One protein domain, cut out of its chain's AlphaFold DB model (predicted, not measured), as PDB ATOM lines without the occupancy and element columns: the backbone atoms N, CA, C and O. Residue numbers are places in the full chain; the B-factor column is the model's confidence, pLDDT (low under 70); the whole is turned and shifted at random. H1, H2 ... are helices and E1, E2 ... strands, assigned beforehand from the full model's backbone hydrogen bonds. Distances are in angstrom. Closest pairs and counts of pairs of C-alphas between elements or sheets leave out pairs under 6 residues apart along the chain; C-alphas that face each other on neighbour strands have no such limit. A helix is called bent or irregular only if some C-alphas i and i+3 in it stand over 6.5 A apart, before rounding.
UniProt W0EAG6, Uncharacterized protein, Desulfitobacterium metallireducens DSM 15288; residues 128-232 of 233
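What this domain is: This is residues 128 to 232 of the 233 residues of an uncharacterized protein of Desulfitobacterium metallireducens DSM 15288 (UniProt W0EAG6). A strongly twisted sheet of four antiparallel strands has one long bent helix, H2, packed over one face, its arm H2a across the strands and its arm H2b running on at a steep angle; H1 lies side by side with H2b and only grazes the sheet. The 105 printed residues hold two named helices and four named strands, along the chain E1 E2 E3 H1 E4 H2, with the sheet in the order E1, E2, E3, E4. The class is mixed, helices and strands. The whole is compact, with a radius of gyration of the C-alphas of 13.7 A, and spans 42 by 28 by 22 A, only just elongated.

How they stand to each other: E1, residues 138 to 144, is an edge strand and forms a hairpin with E2, residues 147 to 152; N 141 and O 149 are 2.9 A apart, within hydrogen-bond range. E2 forms a second hairpin with E3, residues 155 to 164, with N 150 and O 158 at 2.8 A. E1, E2 and E3 are a meander, each strand the antiparallel neighbour of the one before. H1, residues 171 to 183, only grazes the sheet, with its residues 177 to 181. E4, residues 189 to 195, is the other edge strand, antiparallel to E3, with N 161 and O 192 at 2.9 A. H2, residues 205 to 230, was assigned as one helix by its hydrogen bonds but is bent: C-alphas 214 and 217 are 7.1 A apart. Its arms, H2a, residues 205 to 214, and H2b, residues 217 to 230, stand at a steep tilt of 55 degrees. Both are on the same face of the sheet, making two layers, helices on one face of a sheet. H2a has a height of 9.4 A over the sheet, lies over E3 and, only just, with 3 C-alphas, over E2, and runs across the strands, at 70 degrees to E3 on the local plane. The closest C-alphas of E1 and H2b, those of Val 140 and Ser 219, are 6.4 A apart. H1 and H2b touch, at a shallow tilt of 11 degrees and the same way; their closest C-alphas, those of Ala 180 and Glu 224, are 4.5 A apart. H1 and H2a are apart. Every O i to N i+4 pair is within hydrogen-bond range in H2a and H2b, and 6 of 9 are in H1.

Where its parts are: E1 begins at C-alpha 138, (-30.569, -30.870, -5.983), and is 18.8 A long; E2 is 16.8 A, E3 27.6 A, H1 20.4 A and E4 20.0 A. H2a is 14.4 A long, and H2b, 20.3 A, ends at C-alpha 230, (-10.195, -37.859, -19.579).

The domain as a whole: The two C-alphas farthest apart, those of Asp 130 and Phe 232, are 44.3 A apart. The printed part has no cut, and no link is long. The mean pLDDT of the printed part is 89.3; residues 230 to 232 are under 70.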
ATOM      1  N   ARG A 128     -34.506 -37.401  10.201       95.00
ATOM      2  CA  ARG A 128     -35.502 -37.506   9.124       95.00
ATOM      3  C   ARG A 128     -35.520 -36.217   8.296       95.00
ATOM      4  O   ARG A 128     -35.358 -35.134   8.853       95.00
ATOM      5  N   LEU A 129     -35.674 -36.343   6.979       95.38
ATOM      6  CA  LEU A 129     -36.027 -35.208   6.134       95.38
ATOM      7  C   LEU A 129     -37.551 -35.100   6.098       95.38
ATOM      8  O   LEU A 129     -38.212 -35.964   5.527       95.38
ATOM      9  N   ASP A 130     -38.097 -34.074   6.744       92.62
ATOM     10  CA  ASP A 130     -39.551 -33.917   6.898       92.62
ATOM     11  C   ASP A 130     -40.206 -33.117   5.758       92.62
ATOM     12  O   ASP A 130     -41.426 -32.998   5.702       92.62
ATOM     13  N   GLU A 131     -39.404 -32.569   4.848       93.56
ATOM     14  CA  GLU A 131     -39.866 -31.783   3.703       93.56
ATOM     15  C   GLU A 131     -39.834 -32.585   2.392       93.56
ATOM     16  O   GLU A 131     -39.125 -33.590   2.257       93.56
ATOM     17  N   GLU A 132     -40.599 -32.114   1.410       94.56
ATOM     18  CA  GLU A 132     -40.539 -32.615   0.037       94.56
ATOM     19  C   GLU A 132     -39.255 -32.155  -0.670       94.56
ATOM     20  O   GLU A 132     -38.698 -31.085  -0.394       94.56
ATOM     21  N   ILE A 133     -38.780 -32.965  -1.620       96.00
ATOM     22  CA  ILE A 133     -37.570 -32.656  -2.382       96.00
ATOM     23  C   ILE A 133     -37.845 -31.506  -3.354       96.00
ATOM     24  O   ILE A 133     -38.652 -31.609  -4.274       96.00
ATOM     25  N   GLN A 134     -37.105 -30.416  -3.178       95.75
ATOM     26  CA  GLN A 134     -37.118 -29.251  -4.057       95.75
ATOM     27  C   GLN A 134     -36.030 -29.390  -5.120       95.75
ATOM     28  O   GLN A 134     -34.853 -29.544  -4.786       95.75
ATOM     29  N   ARG A 135     -36.407 -29.318  -6.399       94.25
ATOM     30  CA  ARG A 135     -35.505 -29.568  -7.534       94.25
ATOM     31  C   ARG A 135     -34.302 -28.626  -7.552       94.25
ATOM     32  O   ARG A 135     -33.193 -29.055  -7.839       94.25
ATOM     33  N   GLU A 136     -34.515 -27.357  -7.235       95.31
ATOM     34  CA  GLU A 136     -33.491 -26.312  -7.192       95.31
ATOM     35  C   GLU A 136     -32.444 -26.516  -6.088       95.31
ATOM     36  O   GLU A 136     -31.383 -25.903  -6.128       95.31
ATOM     37  N   GLN A 137     -32.730 -27.382  -5.114       96.38
ATOM     38  CA  GLN A 137     -31.794 -27.752  -4.055       96.38
ATOM     39  C   GLN A 137     -30.973 -28.997  -4.409       96.38
ATOM     40  O   GLN A 137     -30.096 -29.364  -3.624       96.38
ATOM     41  N   VAL A 138     -31.266 -29.660  -5.535       96.94
ATOM     42  CA  VAL A 138     -30.569 -30.870  -5.983       96.94
ATOM     43  C   VAL A 138     -29.370 -30.491  -6.841       96.94
ATOM     44  O   VAL A 138     -29.515 -29.868  -7.893       96.94
ATOM     45  N   GLY A 139     -28.186 -30.900  -6.398       96.12
ATOM     46  CA  GLY A 139     -26.936 -30.772  -7.138       96.12
ATOM     47  C   GLY A 139     -26.386 -32.133  -7.552       96.12
ATOM     48  O   GLY A 139     -26.725 -33.162  -6.966       96.12
ATOM     49  N   VAL A 140     -25.519 -32.131  -8.560       96.25
ATOM     50  CA  VAL A 140     -24.713 -33.293  -8.948       96.25
ATOM     51  C   VAL A 140     -23.293 -32.817  -9.185       96.25
ATOM     52  O   VAL A 140     -23.080 -31.870  -9.940       96.25
ATOM     53  N   GLU A 141     -22.335 -33.482  -8.556       93.69
ATOM     54  CA  GLU A 141     -20.915 -33.181  -8.695       93.69
ATOM     55  C   GLU A 141     -20.084 -34.454  -8.837       93.69
ATOM     56  O   GLU A 141     -20.542 -35.560  -8.539       93.69
ATOM     57  N   LEU A 142     -18.860 -34.297  -9.336       91.50
ATOM     58  CA  LEU A 142     -17.915 -35.395  -9.464       91.50
ATOM     59  C   LEU A 142     -17.405 -35.801  -8.080       91.50
ATOM     60  O   LEU A 142     -16.915 -34.957  -7.333       91.50
ATOM     61  N   LEU A 143     -17.487 -37.091  -7.762       89.81
ATOM     62  CA  LEU A 143     -17.009 -37.633  -6.493       89.81
ATOM     63  C   LEU A 143     -15.626 -38.274  -6.648       89.81
ATOM     64  O   LEU A 143     -14.664 -37.857  -6.007       89.81
ATOM     65  N   HIS A 144     -15.518 -39.285  -7.511       85.44
ATOM     66  CA  HIS A 144     -14.261 -39.979  -7.779       85.44
ATOM     67  C   HIS A 144     -14.279 -40.620  -9.165       85.44
ATOM     68  O   HIS A 144     -15.205 -41.364  -9.471       85.44
ATOM     69  N   GLN A 145     -13.248 -40.365  -9.979       85.62
ATOM     70  CA  GLN A 145     -13.181 -40.796 -11.382       85.62
ATOM     71  C   GLN A 145     -14.451 -40.415 -12.152       85.62
ATOM     72  O   GLN A 145     -14.610 -39.250 -12.486       85.62
ATOM     73  N   PHE A 146     -15.354 -41.369 -12.389       87.12
ATOM     74  CA  PHE A 146     -16.643 -41.175 -13.056       87.12
ATOM     75  C   PHE A 146     -17.848 -41.315 -12.107       87.12
ATOM     76  O   PHE A 146     -18.988 -41.101 -12.520       87.12
ATOM     77  N   SER A 147     -17.613 -41.666 -10.841       90.06
ATOM     78  CA  SER A 147     -18.638 -41.691  -9.798       90.06
ATOM     79  C   SER A 147     -19.061 -40.277  -9.425       90.06
ATOM     80  O   SER A 147     -18.231 -39.372  -9.310       90.06
ATOM     81  N   LEU A 148     -20.356 -40.097  -9.182       94.12
ATOM     82  CA  LEU A 148     -20.967 -38.802  -8.905       94.12
ATOM     83  C   LEU A 148     -21.582 -38.774  -7.507       94.12
ATOM     84  O   LEU A 148     -22.112 -39.776  -7.020       94.12
ATOM     85  N   GLN A 149     -21.575 -37.601  -6.886       95.25
ATOM     86  CA  GLN A 149     -22.314 -37.316  -5.665       95.25
ATOM     87  C   GLN A 149     -23.525 -36.449  -6.003       95.25
ATOM     88  O   GLN A 149     -23.406 -35.382  -6.602       95.25
ATOM     89  N   VAL A 150     -24.707 -36.916  -5.613       96.44
ATOM     90  CA  VAL A 150     -25.925 -36.107  -5.607       96.44
ATOM     91  C   VAL A 150     -26.004 -35.412  -4.261       96.44
ATOM     92  O   VAL A 150     -25.972 -36.068  -3.212       96.44
ATOM     93  N   THR A 151     -26.148 -34.094  -4.293       97.00
ATOM     94  CA  THR A 151     -26.337 -33.273  -3.101       97.00
ATOM     95  C   THR A 151     -27.774 -32.773  -3.023       97.00
ATOM     96  O   THR A 151     -28.435 -32.557  -4.036       97.00
ATOM     97  N   TYR A 152     -28.273 -32.591  -1.806       97.25
ATOM     98  CA  TYR A 152     -29.507 -31.861  -1.531       97.25
ATOM     99  C   TYR A 152     -29.183 -30.783  -0.507       97.25
ATOM    100  O   TYR A 152     -28.455 -31.066   0.440       97.25
ATOM    101  N   LYS A 153     -29.636 -29.538  -0.697       96.12
ATOM    102  CA  LYS A 153     -29.293 -28.409   0.197       96.12
ATOM    103  C   LYS A 153     -27.786 -28.333   0.507       96.12
ATOM    104  O   LYS A 153     -27.388 -28.108   1.651       96.12
ATOM    105  N   GLN A 154     -26.957 -28.568  -0.516       95.12
ATOM    106  CA  GLN A 154     -25.487 -28.559  -0.448       95.12
ATOM    107  C   GLN A 154     -24.862 -29.607   0.491       95.12
ATOM    108  O   GLN A 154     -23.704 -29.464   0.880       95.12
ATOM    109  N   LYS A 155     -25.590 -30.661   0.879       96.06
ATOM    110  CA  LYS A 155     -25.008 -31.795   1.611       96.06
ATOM    111  C   LYS A 155     -25.154 -33.087   0.813       96.06
ATOM    112  O   LYS A 155     -26.108 -33.197   0.038       96.06
ATOM    113  N   PRO A 156     -24.260 -34.069   1.016       95.06
ATOM    114  CA  PRO A 156     -24.362 -35.368   0.366       95.06
ATOM    115  C   PRO A 156     -25.726 -36.010   0.610       95.06
ATOM    116  O   PRO A 156     -26.249 -35.955   1.724       95.06
ATOM    117  N   ALA A 157     -26.296 -36.623  -0.422       95.75
ATOM    118  CA  ALA A 157     -27.544 -37.369  -0.318       95.75
ATOM    119  C   ALA A 157     -27.383 -38.769  -0.911       95.75
ATOM    120  O   ALA A 157     -27.557 -39.763  -0.204       95.75
ATOM    121  N   LEU A 158     -26.986 -38.853  -2.182       94.38
ATOM    122  CA  LEU A 158     -26.805 -40.117  -2.898       94.38
ATOM    123  C   LEU A 158     -25.431 -40.169  -3.568       94.38
ATOM    124  O   LEU A 158     -24.855 -39.136  -3.903       94.38
ATOM    125  N   CYS A 159     -24.944 -41.376  -3.824       93.44
ATOM    126  CA  CYS A 159     -23.838 -41.620  -4.745       93.44
ATOM    127  C   CYS A 159     -24.357 -42.377  -5.962       93.44
ATOM    128  O   CYS A 159     -25.232 -43.242  -5.836       93.44
ATOM    129  N   LEU A 160     -23.808 -42.040  -7.125       92.75
ATOM    130  CA  LEU A 160     -24.112 -42.663  -8.401       92.75
ATOM    131  C   LEU A 160     -22.830 -43.231  -8.995       92.75
ATOM    132  O   LEU A 160     -21.863 -42.497  -9.189       92.75
ATOM    133  N   GLU A 161     -22.848 -44.516  -9.312       89.94
ATOM    134  CA  GLU A 161     -21.740 -45.202  -9.969       89.94
ATOM    135  C   GLU A 161     -22.183 -45.607 -11.377       89.94
ATOM    136  O   GLU A 161     -23.245 -46.232 -11.516       89.94
ATOM    137  N   PRO A 162     -21.454 -45.210 -12.433       88.94
ATOM    138  CA  PRO A 162     -21.826 -45.568 -13.792       88.94
ATOM    139  C   PRO A 162     -21.705 -47.081 -13.988       88.94
ATOM    140  O   PRO A 162     -20.704 -47.690 -13.631       88.94
ATOM    141  N   ILE A 163     -22.733 -47.687 -14.578       88.06
ATOM    142  CA  ILE A 163     -22.773 -49.124 -14.873       88.06
ATOM    143  C   ILE A 163     -23.239 -49.360 -16.304       88.06
ATOM    144  O   ILE A 163     -24.053 -48.599 -16.833       88.06
ATOM    145  N   PHE A 164     -22.792 -50.452 -16.915       88.31
ATOM    146  CA  PHE A 164     -23.384 -50.924 -18.163       88.31
ATOM    147  C   PHE A 164     -24.760 -51.532 -17.903       88.31
ATOM    148  O   PHE A 164     -24.981 -52.232 -16.910       88.31
ATOM    149  N   CYS A 165     -25.704 -51.261 -18.796       85.81
ATOM    150  CA  CYS A 165     -27.075 -51.721 -18.664       85.81
ATOM    151  C   CYS A 165     -27.623 -52.290 -19.976       85.81
ATOM    152  O   CYS A 165     -27.090 -52.090 -21.064       85.81
ATOM    153  N   ASN A 166     -28.738 -53.009 -19.862       84.50
ATOM    154  CA  ASN A 166     -29.367 -53.685 -21.000       84.50
ATOM    155  C   ASN A 166     -30.421 -52.819 -21.710       84.50
ATOM    156  O   ASN A 166     -31.003 -53.244 -22.705       84.50
ATOM    157  N   ALA A 167     -30.712 -51.622 -21.191       83.94
ATOM    158  CA  ALA A 167     -31.761 -50.745 -21.699       83.94
ATOM    159  C   ALA A 167     -31.398 -49.268 -21.508       83.94
ATOM    160  O   ALA A 167     -30.671 -48.916 -20.581       83.94
ATOM    161  N   ARG A 168     -31.935 -48.407 -22.378       85.12
ATOM    162  CA  ARG A 168     -31.756 -46.951 -22.311       85.12
ATOM    163  C   ARG A 168     -32.919 -46.283 -21.592       85.12
ATOM    164  O   ARG A 168     -34.043 -46.778 -21.653       85.12
ATOM    165  N   ALA A 169     -32.662 -45.131 -20.981       84.44
ATOM    166  CA  ALA A 169     -33.717 -44.265 -20.477       84.44
ATOM    167  C   ALA A 169     -34.604 -43.746 -21.622       84.44
ATOM    168  O   ALA A 169     -34.167 -43.613 -22.771       84.44
ATOM    169  N   GLU A 170     -35.850 -43.420 -21.291       83.25
ATOM    170  CA  GLU A 170     -36.814 -42.813 -22.208       83.25
ATOM    171  C   GLU A 170     -36.769 -41.274 -22.153       83.25
ATOM    172  O   GLU A 170     -36.223 -40.665 -21.228       83.25
ATOM    173  N   GLY A 171     -37.353 -40.624 -23.164       84.19
ATOM    174  CA  GLY A 171     -37.527 -39.170 -23.201       84.19
ATOM    175  C   GLY A 171     -36.219 -38.374 -23.296       84.19
ATOM    176  O   GLY A 171     -35.246 -38.803 -23.913       84.19
ATOM    177  N   VAL A 172     -36.205 -37.180 -22.693       80.81
ATOM    178  CA  VAL A 172     -35.082 -36.225 -22.784       80.81
ATOM    179  C   VAL A 172     -33.779 -36.757 -22.180       80.81
ATOM    180  O   VAL A 172     -32.700 -36.443 -22.678       80.81
ATOM    181  N   VAL A 173     -33.871 -37.625 -21.169       84.12
ATOM    182  CA  VAL A 173     -32.710 -38.278 -20.542       84.12
ATOM    183  C   VAL A 173     -32.010 -39.213 -21.534       84.12
ATOM    184  O   VAL A 173     -30.785 -39.289 -21.536       84.12
ATOM    185  N   SER A 174     -32.765 -39.840 -22.447       86.06
ATOM    186  CA  SER A 174     -32.226 -40.719 -23.496       86.06
ATOM    187  C   SER A 174     -31.201 -40.017 -24.387       86.06
ATOM    188  O   SER A 174     -30.236 -40.631 -24.836       86.06
ATOM    189  N   LEU A 175     -31.398 -38.723 -24.663       85.94
ATOM    190  CA  LEU A 175     -30.496 -37.962 -25.526       85.94
ATOM    191  C   LEU A 175     -29.156 -37.695 -24.839       85.94
ATOM    192  O   LEU A 175     -28.121 -37.964 -25.444       85.94
ATOM    193  N   ALA A 176     -29.177 -37.218 -23.589       86.81
ATOM    194  CA  ALA A 176     -27.962 -36.989 -22.805       86.81
ATOM    195  C   ALA A 176     -27.205 -38.301 -22.562       86.81
ATOM    196  O   ALA A 176     -26.003 -38.370 -22.802       86.81
ATOM    197  N   GLN A 177     -27.931 -39.367 -22.214       89.00
ATOM    198  CA  GLN A 177     -27.374 -40.708 -22.079       89.00
ATOM    199  C   GLN A 177     -26.639 -41.138 -23.360       89.00
ATOM    200  O   GLN A 177     -25.460 -41.464 -23.314       89.00
ATOM    201  N   ARG A 178     -27.286 -41.059 -24.532       88.00
ATOM    202  CA  ARG A 178     -26.665 -41.435 -25.816       88.00
ATOM    203  C   ARG A 178     -25.439 -40.604 -26.185       88.00
ATOM    204  O   ARG A 178     -24.644 -41.068 -26.997       88.00
ATOM    205  N   ARG A 179     -25.308 -39.366 -25.697       86.94
ATOM    206  CA  ARG A 179     -24.087 -38.581 -25.925       86.94
ATOM    207  C   ARG A 179     -22.926 -39.166 -25.130       86.94
ATOM    208  O   ARG A 179     -21.917 -39.488 -25.744       86.94
ATOM    209  N   ALA A 180     -23.122 -39.417 -23.835       86.38
ATOM    210  CA  ALA A 180     -22.130 -40.093 -22.999       86.38
ATOM    211  C   ALA A 180     -21.776 -41.500 -23.531       86.38
ATOM    212  O   ALA A 180     -20.608 -41.875 -23.559       86.38
ATOM    213  N   GLU A 181     -22.758 -42.255 -24.044       89.12
ATOM    214  CA  GLU A 181     -22.526 -43.580 -24.646       89.12
ATOM    215  C   GLU A 181     -21.604 -43.540 -25.874       89.12
ATOM    216  O   GLU A 181     -20.884 -44.506 -26.112       89.12
ATOM    217  N   ARG A 182     -21.613 -42.465 -26.680       86.81
ATOM    218  CA  ARG A 182     -20.780 -42.399 -27.897       86.81
ATOM    219  C   ARG A 182     -19.296 -42.477 -27.574       86.81
ATOM    220  O   ARG A 182     -18.580 -43.174 -28.286       86.81
ATOM    221  N   SER A 183     -18.874 -41.812 -26.505       79.31
ATOM    222  CA  SER A 183     -17.484 -41.835 -26.044       79.31
ATOM    223  C   SER A 183     -17.106 -43.180 -25.398       79.31
ATOM    224  O   SER A 183     -15.934 -43.494 -25.265       79.31
ATOM    225  N   LEU A 184     -18.084 -44.036 -25.067       76.81
ATOM    226  CA  LEU A 184     -17.889 -45.367 -24.467       76.81
ATOM    227  C   LEU A 184     -18.215 -46.527 -25.431       76.81
ATOM    228  O   LEU A 184     -18.607 -47.615 -25.010       76.81
ATOM    229  N   GLY A 185     -18.117 -46.308 -26.746       79.31
ATOM    230  CA  GLY A 185     -18.346 -47.363 -27.744       79.31
ATOM    231  C   GLY A 185     -19.819 -47.746 -27.967       79.31
ATOM    232  O   GLY A 185     -20.107 -48.764 -28.593       79.31
ATOM    233  N   GLY A 186     -20.765 -46.929 -27.493       81.25
ATOM    234  CA  GLY A 186     -22.195 -47.025 -27.812       81.25
ATOM    235  C   GLY A 186     -23.008 -48.022 -26.979       81.25
ATOM    236  O   GLY A 186     -24.195 -48.223 -27.270       81.25
ATOM    237  N   GLN A 187     -22.406 -48.650 -25.965       84.50
ATOM    238  CA  GLN A 187     -23.118 -49.541 -25.045       84.50
ATOM    239  C   GLN A 187     -24.020 -48.744 -24.095       84.50
ATOM    240  O   GLN A 187     -23.604 -47.675 -23.652       84.50
ATOM    241  N   PRO A 188     -25.236 -49.223 -23.762       86.62
ATOM    242  CA  PRO A 188     -26.091 -48.503 -22.836       86.62
ATOM    243  C   PRO A 188     -25.469 -48.372 -21.449       86.62
ATOM    244  O   PRO A 188     -24.999 -49.357 -20.878       86.62
ATOM    245  N   ILE A 189     -25.511 -47.154 -20.910       89.38
ATOM    246  CA  ILE A 189     -25.033 -46.848 -19.561       89.38
ATOM    247  C   ILE A 189     -26.165 -46.363 -18.655       89.38
ATOM    248  O   ILE A 189     -27.100 -45.680 -19.081       89.38
ATOM    249  N   GLY A 190     -26.075 -46.713 -17.381       90.00
ATOM    250  CA  GLY A 190     -26.963 -46.259 -16.322       90.00
ATOM    251  C   GLY A 190     -26.169 -45.899 -15.077       90.00
ATOM    252  O   GLY A 190     -24.948 -45.783 -15.118       90.00
ATOM    253  N   PHE A 191     -26.873 -45.751 -13.958       89.56
ATOM    254  CA  PHE A 191     -26.253 -45.505 -12.662       89.56
ATOM    255  C   PHE A 191     -26.766 -46.512 -11.636       89.56
ATOM    256  O   PHE A 191     -27.979 -46.624 -11.429       89.56
ATOM    257  N   ALA A 192     -25.849 -47.210 -10.969       90.00
ATOM    258  CA  ALA A 192     -26.129 -47.790  -9.665       90.00
ATOM    259  C   ALA A 192     -26.229 -46.637  -8.660       90.00
ATOM    260  O   ALA A 192     -25.424 -45.710  -8.696       90.00
ATOM    261  N   SER A 193     -27.235 -46.666  -7.789       90.56
ATOM    262  CA  SER A 193     -27.491 -45.576  -6.845       90.56
ATOM    263  C   SER A 193     -27.579 -46.087  -5.420       90.56
ATOM    264  O   SER A 193     -28.128 -47.163  -5.178       90.56
ATOM    265  N   ARG A 194     -27.071 -45.291  -4.486       90.62
ATOM    266  CA  ARG A 194     -26.987 -45.618  -3.059       90.62
ATOM    267  C   ARG A 194     -27.086 -44.349  -2.221       90.62
ATOM    268  O   ARG A 194     -26.730 -43.280  -2.710       90.62
ATOM    269  N   ILE A 195     -27.517 -44.454  -0.963       91.31
ATOM    270  CA  ILE A 195     -27.368 -43.329  -0.025       91.31
ATOM    271  C   ILE A 195     -25.875 -43.102   0.177       91.31
ATOM    272  O   ILE A 195     -25.134 -44.066   0.380       91.31
ATOM    273  N   SER A 196     -25.445 -41.844   0.120       92.00
ATOM    274  CA  SER A 196     -24.091 -41.486   0.542       92.00
ATOM    275  C   SER A 196     -23.923 -41.827   2.018       92.00
ATOM    276  O   SER A 196     -24.811 -41.555   2.832       92.00
ATOM    277  N   ALA A 197     -22.771 -42.375   2.395       89.31
ATOM    278  CA  ALA A 197     -22.483 -42.653   3.795       89.31
ATOM    279  C   ALA A 197     -22.610 -41.386   4.657       89.31
ATOM    280  O   ALA A 197     -23.029 -41.445   5.818       89.31
ATOM    281  N   HIS A 198     -22.266 -40.224   4.101       91.12
ATOM    282  CA  HIS A 198     -22.327 -38.926   4.777       91.12
ATOM    283  C   HIS A 198     -23.673 -38.220   4.644       91.12
ATOM    284  O   HIS A 198     -23.783 -37.060   5.041       91.12
ATOM    285  N   CYS A 199     -24.704 -38.901   4.133       93.69
ATOM    286  CA  CYS A 199     -26.043 -38.339   4.085       93.69
ATOM    287  C   CYS A 199     -26.529 -38.014   5.507       93.69
ATOM    288  O   CYS A 199     -26.657 -38.914   6.343       93.69
ATOM    289  N   PRO A 200     -26.832 -36.740   5.806       94.38
ATOM    290  CA  PRO A 200     -27.315 -36.348   7.123       94.38
ATOM    291  C   PRO A 200     -28.800 -36.679   7.308       94.38
ATOM    292  O   PRO A 200     -29.342 -36.439   8.389       94.38
ATOM    293  N   TRP A 201     -29.460 -37.221   6.278       95.56
ATOM    294  CA  TRP A 201     -30.892 -37.475   6.259       95.56
ATOM    295  C   TRP A 201     -31.257 -38.954   6.156       95.56
ATOM    296  O   TRP A 201     -30.615 -39.739   5.464       95.56
ATOM    297  N   LYS A 202     -32.365 -39.321   6.801       94.38
ATOM    298  CA  LYS A 202     -33.114 -40.545   6.514       94.38
ATOM    299  C   LYS A 202     -34.166 -40.213   5.468       94.38
ATOM    300  O   LYS A 202     -35.119 -39.497   5.773       94.38
ATOM    301  N   LEU A 203     -33.952 -40.731   4.266       94.25
ATOM    302  CA  LEU A 203     -34.824 -40.550   3.114       94.25
ATOM    303  C   LEU A 203     -35.738 -41.763   2.969       94.25
ATOM    304  O   LEU A 203     -35.284 -42.903   3.101       94.25
ATOM    305  N   ASP A 204     -37.014 -41.526   2.687       94.25
ATOM    306  CA  ASP A 204     -37.907 -42.601   2.272       94.25
ATOM    307  C   ASP A 204     -37.772 -42.917   0.771       94.25
ATOM    308  O   ASP A 204     -37.027 -42.279   0.021       94.25
ATOM    309  N   ARG A 205     -38.500 -43.943   0.321       93.06
ATOM    310  CA  ARG A 205     -38.450 -44.401  -1.072       93.06
ATOM    311  C   ARG A 205     -38.933 -43.341  -2.068       93.06
ATOM    312  O   ARG A 205     -38.448 -43.326  -3.196       93.06
ATOM    313  N   SER A 206     -39.890 -42.495  -1.690       94.31
ATOM    314  CA  SER A 206     -40.397 -41.439  -2.573       94.31
ATOM    315  C   SER A 206     -39.360 -40.332  -2.742       94.31
ATOM    316  O   SER A 206     -38.965 -40.044  -3.868       94.31
ATOM    317  N   GLN A 207     -38.794 -39.850  -1.634       95.12
ATOM    318  CA  GLN A 207     -37.735 -38.840  -1.627       95.12
ATOM    319  C   GLN A 207     -36.490 -39.314  -2.387       95.12
ATOM    320  O   GLN A 207     -35.889 -38.556  -3.148       95.12
ATOM    321  N   TRP A 208     -36.123 -40.589  -2.232       94.81
ATOM    322  CA  TRP A 208     -35.056 -41.199  -3.023       94.81
ATOM    323  C   TRP A 208     -35.323 -41.105  -4.528       94.81
ATOM    324  O   TRP A 208     -34.453 -40.700  -5.301       94.81
ATOM    325  N   ASN A 209     -36.521 -41.506  -4.957       93.19
ATOM    326  CA  ASN A 209     -36.886 -41.513  -6.371       93.19
ATOM    327  C   ASN A 209     -36.928 -40.099  -6.957       93.19
ATOM    328  O   ASN A 209     -36.535 -39.919  -8.112       93.19
ATOM    329  N   ASP A 210     -37.360 -39.112  -6.176       94.38
ATOM    330  CA  ASP A 210     -37.381 -37.710  -6.592       94.38
ATOM    331  C   ASP A 210     -35.962 -37.178  -6.801       94.38
ATOM    332  O   ASP A 210     -35.659 -36.643  -7.871       94.38
ATOM    333  N   LEU A 211     -35.057 -37.415  -5.841       94.69
ATOM    334  CA  LEU A 211     -33.640 -37.056  -5.977       94.69
ATOM    335  C   LEU A 211     -33.025 -37.663  -7.242       94.69
ATOM    336  O   LEU A 211     -32.414 -36.940  -8.028       94.69
ATOM    337  N   LEU A 212     -33.242 -38.961  -7.481       92.44
ATOM    338  CA  LEU A 212     -32.759 -39.625  -8.695       92.44
ATOM    339  C   LEU A 212     -33.364 -39.042  -9.971       92.44
ATOM    340  O   LEU A 212     -32.678 -38.896 -10.983       92.44
ATOM    341  N   SER A 213     -34.660 -38.746  -9.962       89.88
ATOM    342  CA  SER A 213     -35.351 -38.234 -11.146       89.88
ATOM    343  C   SER A 213     -34.833 -36.852 -11.532       89.88
ATOM    344  O   SER A 213     -34.641 -36.585 -12.720       89.88
ATOM    345  N   PHE A 214     -34.546 -36.001 -10.544       91.75
ATOM    346  CA  PHE A 214     -33.983 -34.672 -10.769       91.75
ATOM    347  C   PHE A 214     -32.493 -34.699 -11.120       91.75
ATOM    348  O   PHE A 214     -32.059 -33.874 -11.926       91.75
ATOM    349  N   SER A 215     -31.723 -35.651 -10.585       92.38
ATOM    350  CA  SER A 215     -30.285 -35.741 -10.847       92.38
ATOM    351  C   SER A 215     -29.955 -36.335 -12.221       92.38
ATOM    352  O   SER A 215     -28.994 -35.904 -12.846       92.38
ATOM    353  N   ARG A 216     -30.759 -37.283 -12.732       88.62
ATOM    354  CA  ARG A 216     -30.453 -38.110 -13.924       88.62
ATOM    355  C   ARG A 216     -29.919 -37.359 -15.141       88.62
ATOM    356  O   ARG A 216     -28.933 -37.798 -15.725       88.62
ATOM    357  N   LEU A 217     -30.577 -36.273 -15.557       87.44
ATOM    358  CA  LEU A 217     -30.139 -35.515 -16.736       87.44
ATOM    359  C   LEU A 217     -28.748 -34.913 -16.504       87.44
ATOM    360  O   LEU A 217     -27.849 -35.124 -17.311       87.44
ATOM    361  N   VAL A 218     -28.576 -34.238 -15.366       91.56
ATOM    362  CA  VAL A 218     -27.316 -33.594 -14.978       91.56
ATOM    363  C   VAL A 218     -26.215 -34.639 -14.800       91.56
ATOM    364  O   VAL A 218     -25.089 -34.419 -15.223       91.56
ATOM    365  N   SER A 219     -26.538 -35.814 -14.254       92.88
ATOM    366  CA  SER A 219     -25.586 -36.913 -14.092       92.88
ATOM    367  C   SER A 219     -24.984 -37.370 -15.419       92.88
ATOM    368  O   SER A 219     -23.773 -37.554 -15.499       92.88
ATOM    369  N   PHE A 220     -25.787 -37.510 -16.479       91.75
ATOM    370  CA  PHE A 220     -25.248 -37.858 -17.799       91.75
ATOM    371  C   PHE A 220     -24.432 -36.724 -18.424       91.75
ATOM    372  O   PHE A 220     -23.443 -37.002 -19.094       91.75
ATOM    373  N   GLU A 221     -24.809 -35.465 -18.198       90.25
ATOM    374  CA  GLU A 221     -24.047 -34.311 -18.693       90.25
ATOM    375  C   GLU A 221     -22.682 -34.184 -18.005       90.25
ATOM    376  O   GLU A 221     -21.674 -33.983 -18.680       90.25
ATOM    377  N   VAL A 222     -22.629 -34.364 -16.683       90.56
ATOM    378  CA  VAL A 222     -21.368 -34.380 -15.925       90.56
ATOM    379  C   VAL A 222     -20.507 -35.568 -16.355       90.56
ATOM    380  O   VAL A 222     -19.309 -35.402 -16.579       90.56
ATOM    381  N   LEU A 223     -21.101 -36.751 -16.537       88.88
ATOM    382  CA  LEU A 223     -20.376 -37.936 -16.990       88.88
ATOM    383  C   LEU A 223     -19.781 -37.750 -18.396       88.88
ATOM    384  O   LEU A 223     -18.607 -38.045 -18.598       88.88
ATOM    385  N   GLU A 224     -20.556 -37.215 -19.347       88.94
ATOM    386  CA  GLU A 224     -20.083 -36.879 -20.699       88.94
ATOM    387  C   GLU A 224     -18.863 -35.947 -20.647       88.94
ATOM    388  O   GLU A 224     -17.860 -36.193 -21.317       88.94
ATOM    389  N   GLN A 225     -18.918 -34.902 -19.814       88.44
ATOM    390  CA  GLN A 225     -17.796 -33.977 -19.629       88.44
ATOM    391  C   GLN A 225     -16.562 -34.672 -19.048       88.44
ATOM    392  O   GLN A 225     -15.450 -34.415 -19.504       88.44
ATOM    393  N   CYS A 226     -16.742 -35.560 -18.067       86.44
ATOM    394  CA  CYS A 226     -15.634 -36.293 -17.459       86.44
ATOM    395  C   CYS A 226     -14.942 -37.206 -18.476       86.44
ATOM    396  O   CYS A 226     -13.719 -37.176 -18.566       86.44
ATOM    397  N   ILE A 227     -15.713 -37.951 -19.277       84.00
ATOM    398  CA  ILE A 227     -15.167 -38.842 -20.311       84.00
ATOM    399  C   ILE A 227     -14.379 -38.029 -21.345       84.00
ATOM    400  O   ILE A 227     -13.206 -38.308 -21.588       84.00
ATOM    401  N   ASN A 228     -14.977 -36.959 -21.873       83.94
ATOM    402  CA  ASN A 228     -14.333 -36.127 -22.892       83.94
ATOM    403  C   ASN A 228     -13.065 -35.425 -22.374       83.94
ATOM    404  O   ASN A 228     -12.132 -35.207 -23.140       83.94
ATOM    405  N   ASN A 229     -13.013 -35.072 -21.086       80.88
ATOM    406  CA  ASN A 229     -11.821 -34.474 -20.479       80.88
ATOM    407  C   ASN A 229     -10.742 -35.520 -20.156       80.88
ATOM    408  O   ASN A 229      -9.559 -35.197 -20.219       80.88
ATOM    409  N   SER A 230     -11.133 -36.757 -19.832       68.38
ATOM    410  CA  SER A 230     -10.195 -37.859 -19.579       68.38
ATOM    411  C   SER A 230      -9.502 -38.371 -20.845       68.38
ATOM    412  O   SER A 230      -8.385 -38.866 -20.767       68.38
ATOM    413  N   GLU A 231     -10.101 -38.182 -22.027       54.03
ATOM    414  CA  GLU A 231      -9.463 -38.491 -23.320       54.03
ATOM    415  C   GLU A 231      -8.326 -37.512 -23.702       54.03
ATOM    416  O   GLU A 231      -7.643 -37.724 -24.704       54.03
ATOM    417  N   PHE A 232      -8.078 -36.466 -22.899       39.00
ATOM    418  CA  PHE A 232      -6.974 -35.508 -23.078       39.00
ATOM    419  C   PHE A 232      -5.921 -35.525 -21.953       39.00
ATOM    420  O   PHE A 232      -5.046 -34.653 -21.938       39.00
TER     421      PHE A 232